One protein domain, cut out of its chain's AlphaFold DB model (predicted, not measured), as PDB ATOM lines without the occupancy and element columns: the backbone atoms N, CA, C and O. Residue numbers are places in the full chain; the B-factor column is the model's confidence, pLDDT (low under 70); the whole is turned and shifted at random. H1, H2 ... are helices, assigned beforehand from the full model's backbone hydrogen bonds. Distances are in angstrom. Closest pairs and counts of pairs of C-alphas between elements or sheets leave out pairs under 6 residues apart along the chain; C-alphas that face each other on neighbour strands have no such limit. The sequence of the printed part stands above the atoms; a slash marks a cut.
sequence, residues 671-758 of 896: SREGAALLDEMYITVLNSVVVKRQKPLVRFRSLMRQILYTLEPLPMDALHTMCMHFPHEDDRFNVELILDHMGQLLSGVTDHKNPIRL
ATOM      1  N   SER A 671      36.364  23.309  16.188       42.25
ATOM      2  CA  SER A 671      37.157  24.377  16.810       42.25
ATOM      3  C   SER A 671      36.413  25.719  16.902       42.25
ATOM      4  O   SER A 671      36.910  26.760  16.471       42.25
ATOM      5  N   ARG A 672      35.190  25.698  17.443       42.94
ATOM      6  CA  ARG A 672      34.313  26.866  17.592       42.94
ATOM      7  C   ARG A 672      33.826  27.048  19.024       42.94
ATOM      8  O   ARG A 672      33.869  26.149  19.855       42.94
ATOM      9  N   GLU A 673      33.407  28.276  19.302       53.25
ATOM     10  CA  GLU A 673      32.991  28.754  20.617       53.25
ATOM     11  C   GLU A 673      31.843  27.900  21.177       53.25
ATOM     12  O   GLU A 673      30.915  27.546  20.452       53.25
ATOM     13  N   GLY A 674      31.881  27.589  22.478       50.69
ATOM     14  CA  GLY A 674      31.052  26.542  23.101       50.69
ATOM     15  C   GLY A 674      29.526  26.721  23.048       50.69
ATOM     16  O   GLY A 674      28.808  25.830  23.490       50.69
ATOM     17  N   ALA A 675      29.018  27.829  22.501       52.78
ATOM     18  CA  ALA A 675      27.612  27.956  22.125       52.78
ATOM     19  C   ALA A 675      27.271  27.096  20.891       52.78
ATOM     20  O   ALA A 675      26.267  26.393  20.906       52.78
ATOM     21  N   ALA A 676      28.138  27.072  19.871       60.47
ATOM     22  CA  ALA A 676      27.910  26.318  18.636       60.47
ATOM     23  C   ALA A 676      27.845  24.798  18.880       60.47
ATOM     24  O   ALA A 676      27.009  24.117  18.297       60.47
ATOM     25  N   LEU A 677      28.673  24.282  19.796       64.06
ATOM     26  CA  LEU A 677      28.648  22.872  20.214       64.06
ATOM     27  C   LEU A 677      27.316  22.484  20.883       64.06
ATOM     28  O   LEU A 677      26.795  21.397  20.645       64.06
ATOM     29  N   LEU A 678      26.743  23.377  21.699       72.25
ATOM     30  CA  LEU A 678      25.429  23.157  22.311       72.25
ATOM     31  C   LEU A 678      24.299  23.242  21.278       72.25
ATOM     32  O   LEU A 678      23.344  22.476  21.365       72.25
ATOM     33  N   ASP A 679      24.415  24.136  20.295       82.44
ATOM     34  CA  ASP A 679      23.406  24.303  19.247       82.44
ATOM     35  C   ASP A 679      23.356  23.090  18.305       82.44
ATOM     36  O   ASP A 679      22.267  22.580  18.047       82.44
ATOM     37  N   GLU A 680      24.503  22.545  17.884       78.88
ATOM     38  CA  GLU A 680      24.560  21.292  17.107       78.88
ATOM     39  C   GLU A 680      24.035  20.088  17.909       78.88
ATOM     40  O   GLU A 680      23.311  19.244  17.371       78.88
ATOM     41  N   MET A 681      24.309  20.024  19.218       80.88
ATOM     42  CA  MET A 681      23.716  19.015  20.107       80.88
ATOM     43  C   MET A 681      22.182  19.146  20.160       80.88
ATOM     44  O   MET A 681      21.476  18.147  20.000       80.88
ATOM     45  N   TYR A 682      21.641  20.358  20.334       84.62
ATOM     46  CA  TYR A 682      20.190  20.589  20.339       84.62
ATOM     47  C   TYR A 682      19.543  20.269  18.988       84.62
ATOM     48  O   TYR A 682      18.494  19.624  18.958       84.62
ATOM     49  N   ILE A 683      20.177  20.650  17.876       85.44
ATOM     50  CA  ILE A 683      19.740  20.297  16.521       85.44
ATOM     51  C   ILE A 683      19.733  18.774  16.347       85.44
ATOM     52  O   ILE A 683      18.750  18.230  15.854       85.44
ATOM     53  N   THR A 684      20.770  18.068  16.803       79.69
ATOM     54  CA  THR A 684      20.881  16.604  16.698       79.69
ATOM     55  C   THR A 684      19.777  15.886  17.478       79.69
ATOM     56  O   THR A 684      19.087  15.027  16.921       79.69
ATOM     57  N   VAL A 685      19.529  16.279  18.733       80.25
ATOM     58  CA  VAL A 685      18.436  15.707  19.538       80.25
ATOM     59  C   VAL A 685      17.075  16.015  18.900       80.25
ATOM     60  O   VAL A 685      16.273  15.102  18.702       80.25
ATOM     61  N   LEU A 686      16.820  17.262  18.489       85.31
ATOM     62  CA  LEU A 686      15.544  17.646  17.874       85.31
ATOM     63  C   LEU A 686      15.317  17.023  16.490       85.31
ATOM     64  O   LEU A 686      14.174  16.702  16.169       85.31
ATOM     65  N   ASN A 687      16.367  16.771  15.705       83.69
ATOM     66  CA  ASN A 687      16.287  16.003  14.458       83.69
ATOM     67  C   ASN A 687      15.829  14.556  14.713       83.69
ATOM     68  O   ASN A 687      15.104  13.995  13.892       83.69
ATOM     69  N   SER A 688      16.237  13.956  15.841       75.00
ATOM     70  CA  SER A 688      15.862  12.580  16.201       75.00
ATOM     71  C   SER A 688      14.413  12.446  16.692       75.00
ATOM     72  O   SER A 688      13.792  11.405  16.481       75.00
ATOM     73  N   VAL A 689      13.858  13.503  17.299       75.56
ATOM     74  CA  VAL A 689      12.495  13.515  17.862       75.56
ATOM     75  C   VAL A 689      11.463  14.104  16.893       75.56
ATOM     76  O   VAL A 689      10.372  13.560  16.715       75.56
ATOM     77  N   VAL A 690      11.777  15.236  16.263       81.81
ATOM     78  CA  VAL A 690      10.820  16.050  15.506       81.81
ATOM     79  C   VAL A 690      11.127  15.965  14.015       81.81
ATOM     80  O   VAL A 690      11.922  16.730  13.464       81.81
ATOM     81  N   VAL A 691      10.425  15.046  13.346       81.12
ATOM     82  CA  VAL A 691      10.468  14.856  11.889       81.12
ATOM     83  C   VAL A 691      10.255  16.191  11.166       81.12
ATOM     84  O   VAL A 691       9.202  16.814  11.316       81.12
ATOM     85  N   LYS A 692      11.210  16.593  10.313       77.50
ATOM     86  CA  LYS A 692      11.170  17.838   9.521       77.50
ATOM     87  C   LYS A 692      10.090  17.830   8.427       77.50
ATOM     88  O   LYS A 692      10.353  17.718   7.233       77.50
ATOM     89  N   ARG A 693       8.834  17.944   8.854       79.12
ATOM     90  CA  ARG A 693       7.626  18.164   8.048       79.12
ATOM     91  C   ARG A 693       6.816  19.278   8.710       79.12
ATOM     92  O   ARG A 693       6.859  19.423   9.930       79.12
ATOM     93  N   GLN A 694       6.039  20.034   7.930       82.38
ATOM     94  CA  GLN A 694       5.350  21.228   8.440       82.38
ATOM     95  C   GLN A 694       4.461  20.956   9.665       82.38
ATOM     96  O   GLN A 694       4.630  21.631  10.673       82.38
ATOM     97  N   LYS A 695       3.563  19.956   9.636       85.62
ATOM     98  CA  LYS A 695       2.648  19.706  10.771       85.62
ATOM     99  C   LYS A 695       3.372  19.318  12.082       85.62
ATOM    100  O   LYS A 695       3.076  19.950  13.091       85.62
ATOM    101  N   PRO A 696       4.338  18.372  12.114       86.75
ATOM    102  CA  PRO A 696       5.161  18.140  13.308       86.75
ATOM    103  C   PRO A 696       5.909  19.384  13.808       86.75
ATOM    104  O   PRO A 696       5.898  19.644  15.007       86.75
ATOM    105  N   LEU A 697       6.498  20.186  12.911       89.75
ATOM    106  CA  LEU A 697       7.215  21.410  13.291       89.75
ATOM    107  C   LEU A 697       6.280  22.493  13.855       89.75
ATOM    108  O   LEU A 697       6.619  23.112  14.857       89.75
ATOM    109  N   VAL A 698       5.092  22.697  13.271       88.88
ATOM    110  CA  VAL A 698       4.065  23.612  13.807       88.88
ATOM    111  C   VAL A 698       3.670  23.193  15.221       88.88
ATOM    112  O   VAL A 698       3.736  24.006  16.137       88.88
ATOM    113  N   ARG A 699       3.360  21.907  15.423       90.94
ATOM    114  CA  ARG A 699       2.991  21.352  16.734       90.94
ATOM    115  C   ARG A 699       4.102  21.495  17.769       90.94
ATOM    116  O   ARG A 699       3.844  21.976  18.868       90.94
ATOM    117  N   PHE A 700       5.341  21.165  17.404       92.44
ATOM    118  CA  PHE A 700       6.509  21.375  18.261       92.44
ATOM    119  C   PHE A 700       6.649  22.844  18.675       92.44
ATOM    120  O   PHE A 700       6.693  23.141  19.866       92.44
ATOM    121  N   ARG A 701       6.637  23.777  17.714       91.62
ATOM    122  CA  ARG A 701       6.713  25.220  17.997       91.62
ATOM    123  C   ARG A 701       5.528  25.701  18.841       91.62
ATOM    124  O   ARG A 701       5.692  26.629  19.622       91.62
ATOM    125  N   SER A 702       4.351  25.092  18.716       91.50
ATOM    126  CA  SER A 702       3.172  25.426  19.521       91.50
ATOM    127  C   SER A 702       3.313  24.996  20.981       91.50
ATOM    128  O   SER A 702       3.202  25.827  21.878       91.50
ATOM    129  N   LEU A 703       3.680  23.734  21.221       92.94
ATOM    130  CA  LEU A 703       3.952  23.212  22.561       92.94
ATOM    131  C   LEU A 703       5.136  23.929  23.228       92.94
ATOM    132  O   LEU A 703       5.065  24.261  24.407       92.94
ATOM    133  N   MET A 704       6.206  24.225  22.484       92.62
ATOM    134  CA  MET A 704       7.317  25.010  23.028       92.62
ATOM    135  C   MET A 704       6.887  26.451  23.336       92.62
ATOM    136  O   MET A 704       7.238  26.952  24.400       92.62
ATOM    137  N   ARG A 705       6.074  27.111  22.489       90.31
ATOM    138  CA  ARG A 705       5.464  28.415  22.829       90.31
ATOM    139  C   ARG A 705       4.645  28.310  24.121       90.31
ATOM    140  O   ARG A 705       4.762  29.178  24.975       90.31
ATOM    141  N   GLN A 706       3.857  27.251  24.288       91.31
ATOM    142  CA  GLN A 706       3.070  27.024  25.498       91.31
ATOM    143  C   GLN A 706       3.977  26.935  26.740       91.31
ATOM    144  O   GLN A 706       3.831  27.754  27.640       91.31
ATOM    145  N   ILE A 707       4.965  26.033  26.747       90.12
ATOM    146  CA  ILE A 707       5.905  25.822  27.869       90.12
ATOM    147  C   ILE A 707       6.733  27.082  28.188       90.12
ATOM    148  O   ILE A 707       7.024  27.347  29.352       90.12
ATOM    149  N   LEU A 708       7.117  27.865  27.173       87.75
ATOM    150  CA  LEU A 708       7.919  29.086  27.336       87.75
ATOM    151  C   LEU A 708       7.124  30.290  27.867       87.75
ATOM    152  O   LEU A 708       7.714  31.161  28.502       87.75
ATOM    153  N   TYR A 709       5.821  30.379  27.574       88.19
ATOM    154  CA  TYR A 709       5.010  31.579  27.837       88.19
ATOM    155  C   TYR A 709       3.844  31.365  28.819       88.19
ATOM    156  O   TYR A 709       3.145  32.332  29.144       88.19
ATOM    157  N   THR A 710       3.651  30.151  29.347       88.38
ATOM    158  CA  THR A 710       2.854  29.941  30.567       88.38
ATOM    159  C   THR A 710       3.516  30.622  31.766       88.38
ATOM    160  O   THR A 710       4.712  30.466  31.989       88.38
ATOM    161  N   LEU A 711       2.738  31.366  32.560       84.69
ATOM    162  CA  LEU A 711       3.249  32.178  33.677       84.69
ATOM    163  C   LEU A 711       3.672  31.350  34.901       84.69
ATOM    164  O   LEU A 711       4.435  31.832  35.735       84.69
ATOM    165  N   GLU A 712       3.201  30.109  34.973       84.00
ATOM    166  CA  GLU A 712       3.643  29.049  35.876       84.00
ATOM    167  C   GLU A 712       3.765  27.759  35.045       84.00
ATOM    168  O   GLU A 712       2.897  27.517  34.200       84.00
ATOM    169  N   PRO A 713       4.816  26.935  35.226       85.12
ATOM    170  CA  PRO A 713       4.960  25.678  34.493       85.12
ATOM    171  C   PRO A 713       3.782  24.730  34.743       85.12
ATOM    172  O   PRO A 713       3.363  24.547  35.886       85.12
ATOM    173  N   LEU A 714       3.278  24.090  33.685       88.81
ATOM    174  CA  LEU A 714       2.119  23.197  33.752       88.81
ATOM    175  C   LEU A 714       2.504  21.710  33.633       88.81
ATOM    176  O   LEU A 714       3.404  21.376  32.858       88.81
ATOM    177  N   PRO A 715       1.821  20.800  34.357       90.31
ATOM    178  CA  PRO A 715       1.933  19.355  34.143       90.31
ATOM    179  C   PRO A 715       1.427  18.923  32.760       90.31
ATOM    180  O   PRO A 715       0.683  19.660  32.108       90.31
ATOM    181  N   MET A 716       1.805  17.716  32.319       89.94
ATOM    182  CA  MET A 716       1.507  17.223  30.965       89.94
ATOM    183  C   MET A 716       0.007  17.258  30.639       89.94
ATOM    184  O   MET A 716      -0.384  17.827  29.620       89.94
ATOM    185  N   ASP A 717      -0.827  16.732  31.538       92.38
ATOM    186  CA  ASP A 717      -2.285  16.700  31.370       92.38
ATOM    187  C   ASP A 717      -2.870  18.118  31.250       92.38
ATOM    188  O   ASP A 717      -3.771  18.373  30.453       92.38
ATOM    189  N   ALA A 718      -2.316  19.082  31.993       95.00
ATOM    190  CA  ALA A 718      -2.767  20.469  31.954       95.00
ATOM    191  C   ALA A 718      -2.331  21.196  30.671       95.00
ATOM    192  O   ALA A 718      -3.111  21.978  30.120       95.00
ATOM    193  N   LEU A 719      -1.123  20.921  30.165       94.81
ATOM    194  CA  LEU A 719      -0.688  21.386  28.845       94.81
ATOM    195  C   LEU A 719      -1.583  20.807  27.744       94.81
ATOM    196  O   LEU A 719      -2.027  21.563  26.881       94.81
ATOM    197  N   HIS A 720      -1.912  19.511  27.817       95.19
ATOM    198  CA  HIS A 720      -2.838  18.840  26.903       95.19
ATOM    199  C   HIS A 720      -4.209  19.533  26.895       95.19
ATOM    200  O   HIS A 720      -4.682  19.943  25.833       95.19
ATOM    201  N   THR A 721      -4.847  19.710  28.057       96.06
ATOM    202  CA  THR A 721      -6.180  20.331  28.132       96.06
ATOM    203  C   THR A 721      -6.168  21.774  27.628       96.06
ATOM    204  O   THR A 721      -7.039  22.147  26.845       96.06
ATOM    205  N   MET A 722      -5.158  22.570  27.994       96.06
ATOM    206  CA  MET A 722      -4.997  23.935  27.477       96.06
ATOM    207  C   MET A 722      -4.809  23.953  25.949       96.06
ATOM    208  O   MET A 722      -5.474  24.729  25.266       96.06
ATOM    209  N   CYS A 723      -3.970  23.066  25.401       94.38
ATOM    210  CA  CYS A 723      -3.723  22.910  23.961       94.38
ATOM    211  C   CYS A 723      -5.011  22.587  23.180       94.38
ATOM    212  O   CYS A 723      -5.242  23.144  22.107       94.38
ATOM    213  N   MET A 724      -5.913  21.769  23.734       95.50
ATOM    214  CA  MET A 724      -7.193  21.442  23.086       95.50
ATOM    215  C   MET A 724      -8.164  22.629  22.961       95.50
ATOM    216  O   MET A 724      -9.103  22.553  22.167       95.50
ATOM    217  N   HIS A 725      -7.933  23.731  23.680       94.88
ATOM    218  CA  HIS A 725      -8.698  24.974  23.547       94.88
ATOM    219  C   HIS A 725      -8.031  26.029  22.639       94.88
ATOM    220  O   HIS A 725      -8.580  27.122  22.500       94.88
ATOM    221  N   PHE A 726      -6.886  25.743  22.004       92.88
ATOM    222  CA  PHE A 726      -6.231  26.703  21.102       92.88
ATOM    223  C   PHE A 726      -7.099  26.980  19.852       92.88
ATOM    224  O   PHE A 726      -7.793  26.079  19.362       92.88
ATOM    225  N   PRO A 727      -7.085  28.215  19.311       89.19
ATOM    226  CA  PRO A 727      -8.030  28.632  18.270       89.19
ATOM    227  C   PRO A 727      -7.803  27.940  16.917       89.19
ATOM    228  O   PRO A 727      -8.761  27.685  16.185       89.19
ATOM    229  N   HIS A 728      -6.554  27.618  16.575       89.12
ATOM    230  CA  HIS A 728      -6.181  27.064  15.275       89.12
ATOM    231  C   HIS A 728      -6.088  25.525  15.298       89.12
ATOM    232  O   HIS A 728      -5.573  24.928  16.241       89.12
ATOM    233  N   GLU A 729      -6.602  24.851  14.261       87.56
ATOM    234  CA  GLU A 729      -6.848  23.400  14.327       87.56
ATOM    235  C   GLU A 729      -5.579  22.539  14.387       87.56
ATOM    236  O   GLU A 729      -5.594  21.487  15.024       87.56
ATOM    237  N   ASP A 730      -4.487  22.962  13.744       86.81
ATOM    238  CA  ASP A 730      -3.222  22.208  13.764       86.81
ATOM    239  C   ASP A 730      -2.497  22.276  15.115       86.81
ATOM    240  O   ASP A 730      -1.708  21.377  15.425       86.81
ATOM    241  N   ASP A 731      -2.810  23.298  15.917       88.00
ATOM    242  CA  ASP A 731      -2.290  23.527  17.265       88.00
ATOM    243  C   ASP A 731      -3.044  22.729  18.343       88.00
ATOM    244  O   ASP A 731      -2.566  22.648  19.469       88.00
ATOM    245  N   ARG A 732      -4.163  22.070  17.999       93.00
ATOM    246  CA  ARG A 732      -4.887  21.136  18.879       93.00
ATOM    247  C   ARG A 732      -4.444  19.696  18.602       93.00
ATOM    248  O   ARG A 732      -4.833  19.089  17.599       93.00
ATOM    249  N   PHE A 733      -3.611  19.127  19.468       92.50
ATOM    250  CA  PHE A 733      -3.061  17.777  19.302       92.50
ATOM    251  C   PHE A 733      -2.682  17.152  20.646       92.50
ATOM    252  O   PHE A 733      -2.536  17.845  21.645       92.50
ATOM    253  N   ASN A 734      -2.504  15.829  20.677       91.62
ATOM    254  CA  ASN A 734      -1.997  15.177  21.877       91.62
ATOM    255  C   ASN A 734      -0.507  15.506  22.075       91.62
ATOM    256  O   ASN A 734       0.323  15.116  21.251       91.62
ATOM    257  N   VAL A 735      -0.192  16.214  23.159       92.31
ATOM    258  CA  VAL A 735       1.157  16.692  23.496       92.31
ATOM    259  C   VAL A 735       2.137  15.565  23.851       92.31
ATOM    260  O   VAL A 735       3.326  15.721  23.577       92.31
ATOM    261  N   GLU A 736       1.646  14.422  24.352       88.88
ATOM    262  CA  GLU A 736       2.417  13.187  24.636       88.88
ATOM    263  C   GLU A 736       3.292  12.789  23.433       88.88
ATOM    264  O   GLU A 736       4.499  12.588  23.550       88.88
ATOM    265  N   LEU A 737       2.715  12.854  22.221       85.19
ATOM    266  CA  LEU A 737       3.375  12.525  20.947       85.19
ATOM    267  C   LEU A 737       4.699  13.270  20.706       85.19
ATOM    268  O   LEU A 737       5.500  12.834  19.881       85.19
ATOM    269  N   ILE A 738       4.906  14.406  21.377       86.69
ATOM    270  CA  ILE A 738       6.163  15.157  21.371       86.69
ATOM    271  C   ILE A 738       6.880  15.001  22.717       86.69
ATOM    272  O   ILE A 738       8.080  14.743  22.721       86.69
ATOM    273  N   LEU A 739       6.173  15.145  23.843       86.81
ATOM    274  CA  LEU A 739       6.774  15.177  25.178       86.81
ATOM    275  C   LEU A 739       7.482  13.877  25.563       86.81
ATOM    276  O   LEU A 739       8.606  13.971  26.048       86.81
ATOM    277  N   ASP A 740       6.904  12.705  25.287       81.44
ATOM    278  CA  ASP A 740       7.444  11.384  25.672       81.44
ATOM    279  C   ASP A 740       8.907  11.189  25.229       81.44
ATOM    280  O   ASP A 740       9.712  10.530  25.886       81.44
ATOM    281  N   HIS A 741       9.261  11.809  24.103       78.38
ATOM    282  CA  HIS A 741      10.559  11.709  23.445       78.38
ATOM    283  C   HIS A 741      11.548  12.810  23.883       78.38
ATOM    284  O   HIS A 741      12.726  12.765  23.531       78.38
ATOM    285  N   MET A 742      11.094  13.805  24.653       78.81
ATOM    286  CA  MET A 742      11.847  15.017  25.009       78.81
ATOM    287  C   MET A 742      12.555  14.946  26.369       78.81
ATOM    288  O   MET A 742      13.124  15.947  26.802       78.81
ATOM    289  N   GLY A 743      12.586  13.788  27.040       71.44
ATOM    290  CA  GLY A 743      13.201  13.626  28.372       71.44
ATOM    291  C   GLY A 743      14.700  13.974  28.474       71.44
ATOM    292  O   GLY A 743      15.225  14.100  29.575       71.44
ATOM    293  N   GLN A 744      15.396  14.164  27.345       74.25
ATOM    294  CA  GLN A 744      16.780  14.663  27.291       74.25
ATOM    295  C   GLN A 744      16.883  16.200  27.395       74.25
ATOM    296  O   GLN A 744      17.967  16.734  27.620       74.25
ATOM    297  N   LEU A 745      15.770  16.916  27.196       78.81
ATOM    298  CA  LEU A 745      15.683  18.382  27.133       78.81
ATOM    299  C   LEU A 745      14.668  18.955  28.138       78.81
ATOM    300  O   LEU A 745      14.783  20.121  28.525       78.81
ATOM    301  N   LEU A 746      13.698  18.142  28.572       77.81
ATOM    302  CA  LEU A 746      12.604  18.504  29.473       77.81
ATOM    303  C   LEU A 746      12.537  17.571  30.693       77.81
ATOM    304  O   LEU A 746      12.634  16.354  30.553       77.81
ATOM    305  N   SER A 747      12.277  18.128  31.878       77.12
ATOM    306  CA  SER A 747      11.812  17.376  33.052       77.12
ATOM    307  C   SER A 747      10.279  17.350  33.123       77.12
ATOM    308  O   SER A 747       9.597  18.057  32.379       77.12
ATOM    309  N   GLY A 748       9.730  16.484  33.982       75.44
ATOM    310  CA  GLY A 748       8.285  16.242  34.117       75.44
ATOM    311  C   GLY A 748       7.693  15.285  33.070       75.44
ATOM    312  O   GLY A 748       6.594  14.786  33.260       75.44
ATOM    313  N   VAL A 749       8.434  14.960  32.004       77.56
ATOM    314  CA  VAL A 749       7.985  14.087  30.899       77.56
ATOM    315  C   VAL A 749       7.472  12.714  31.360       77.56
ATOM    316  O   VAL A 749       6.540  12.189  30.770       77.56
ATOM    317  N   THR A 750       8.063  12.122  32.399       72.00
ATOM    318  CA  THR A 750       7.755  10.748  32.840       72.00
ATOM    319  C   THR A 750       6.714  10.641  33.957       72.00
ATOM    320  O   THR A 750       6.273   9.535  34.263       72.00
ATOM    321  N   ASP A 751       6.303  11.756  34.568       74.56
ATOM    322  CA  ASP A 751       5.212  11.798  35.546       74.56
ATOM    323  C   ASP A 751       4.286  12.959  35.201       74.56
ATOM    324  O   ASP A 751       4.604  14.122  35.444       74.56
ATOM    325  N   HIS A 752       3.108  12.607  34.691       76.12
ATOM    326  CA  HIS A 752       2.065  13.524  34.244       76.12
ATOM    327  C   HIS A 752       1.638  14.554  35.303       76.12
ATOM    328  O   HIS A 752       1.050  15.568  34.937       76.12
ATOM    329  N   LYS A 753       1.927  14.333  36.594       74.25
ATOM    330  CA  LYS A 753       1.631  15.274  37.691       74.25
ATOM    331  C   LYS A 753       2.698  16.350  37.879       74.25
ATOM    332  O   LYS A 753       2.395  17.397  38.449       74.25
ATOM    333  N   ASN A 754       3.932  16.104  37.443       79.25
ATOM    334  CA  ASN A 754       5.031  17.047  37.605       79.25
ATOM    335  C   ASN A 754       5.006  18.099  36.484       79.25
ATOM    336  O   ASN A 754       4.833  17.742  35.317       79.25
ATOM    337  N   PRO A 755       5.199  19.397  36.791       83.31
ATOM    338  CA  PRO A 755       5.231  20.425  35.761       83.31
ATOM    339  C   PRO A 755       6.351  20.213  34.740       83.31
ATOM    340  O   PRO A 755       7.512  20.035  35.122       83.31
ATOM    341  N   ILE A 756       6.010  20.299  33.452       82.31
ATOM    342  CA  ILE A 756       6.982  20.236  32.361       82.31
ATOM    343  C   ILE A 756       7.864  21.480  32.408       82.31
ATOM    344  O   ILE A 756       7.374  22.611  32.420       82.31
ATOM    345  N   ARG A 757       9.182  21.278  32.425       81.56
ATOM    346  CA  ARG A 757      10.177  22.358  32.468       81.56
ATOM    347  C   ARG A 757      11.334  22.046  31.539       81.56
ATOM    348  O   ARG A 757      11.729  20.893  31.411       81.56
ATOM    349  N   LEU A 758      11.922  23.080  30.945       78.50
ATOM    350  CA  LEU A 758      13.218  22.950  30.283       78.50
ATOM    351  C   LEU A 758      14.272  22.550  31.325       78.50
ATOM    352  O   LEU A 758      14.342  23.168  32.388       78.50
TER     353      LEU A 758
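Overview. This is residues 671 to 758 of the 896 residues of the protein "ATPase_AAA_core domain-containing protein" of Scleroderma citrinum Foug A (UniProt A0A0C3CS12). A small body, in which H2, H3 and the short H4 have their centres at the corners of a loose triangle, has H1 as an arm, whose residues 674 to 681 stick out together with residues 671 to 673. The tail, residues 740 to 758, has no named element and folds back on itself. The printed part has 88 residues with four named helices, H1 to H4 in chain order, and no named strand; its class is all helix. It is compact, with a radius of gyration of the C-alphas of 13.7 A, yet elongated, spanning 46 by 28 by 21 A with the arm.

Along the chain. H1, residues 674 to 689, begins with C-alpha 674 at (31.052, 26.542, 23.101) and is 23.3 A long. H2, residues 694 to 709, measures 22.0 A. H3, residues 716 to 724, measures 12.5 A. H4, residues 736 to 739, ends with C-alpha 739 at (6.774, 15.177, 25.178).

Arrangement. H1 is apart from H2 and H3. It is close to H4 but not clearly touching, the closest C-alphas being those of Val 689 and Ile 738, 7.4 A apart. H2 and H3 are close but not clearly touching, at a steep tilt of 64 degrees, opposite ways; their closest C-alphas, of Gln 706 and Leu 719, are 7.6 A apart. H4 is close to H2 but not clearly touching, with the closest C-alphas, of Phe 700 and Ile 738, 7.0 A apart. H4 is likewise close to H3 but not clearly touching, with the closest C-alphas, of Met 716 and Glu 736, 7.6 A apart. Every O i to N i+4 pair is within hydrogen-bond range in H2 and H3, 11 of 12 are in H1, and H4 is too short for one.

Size, cuts and confidence. The C-alphas farthest apart, of Ser 671 and His 725, are 46.4 A apart. The printed part has no cut, and the link from H3 to H4 is long. Residues 671 to 677 have pLDDT under 70.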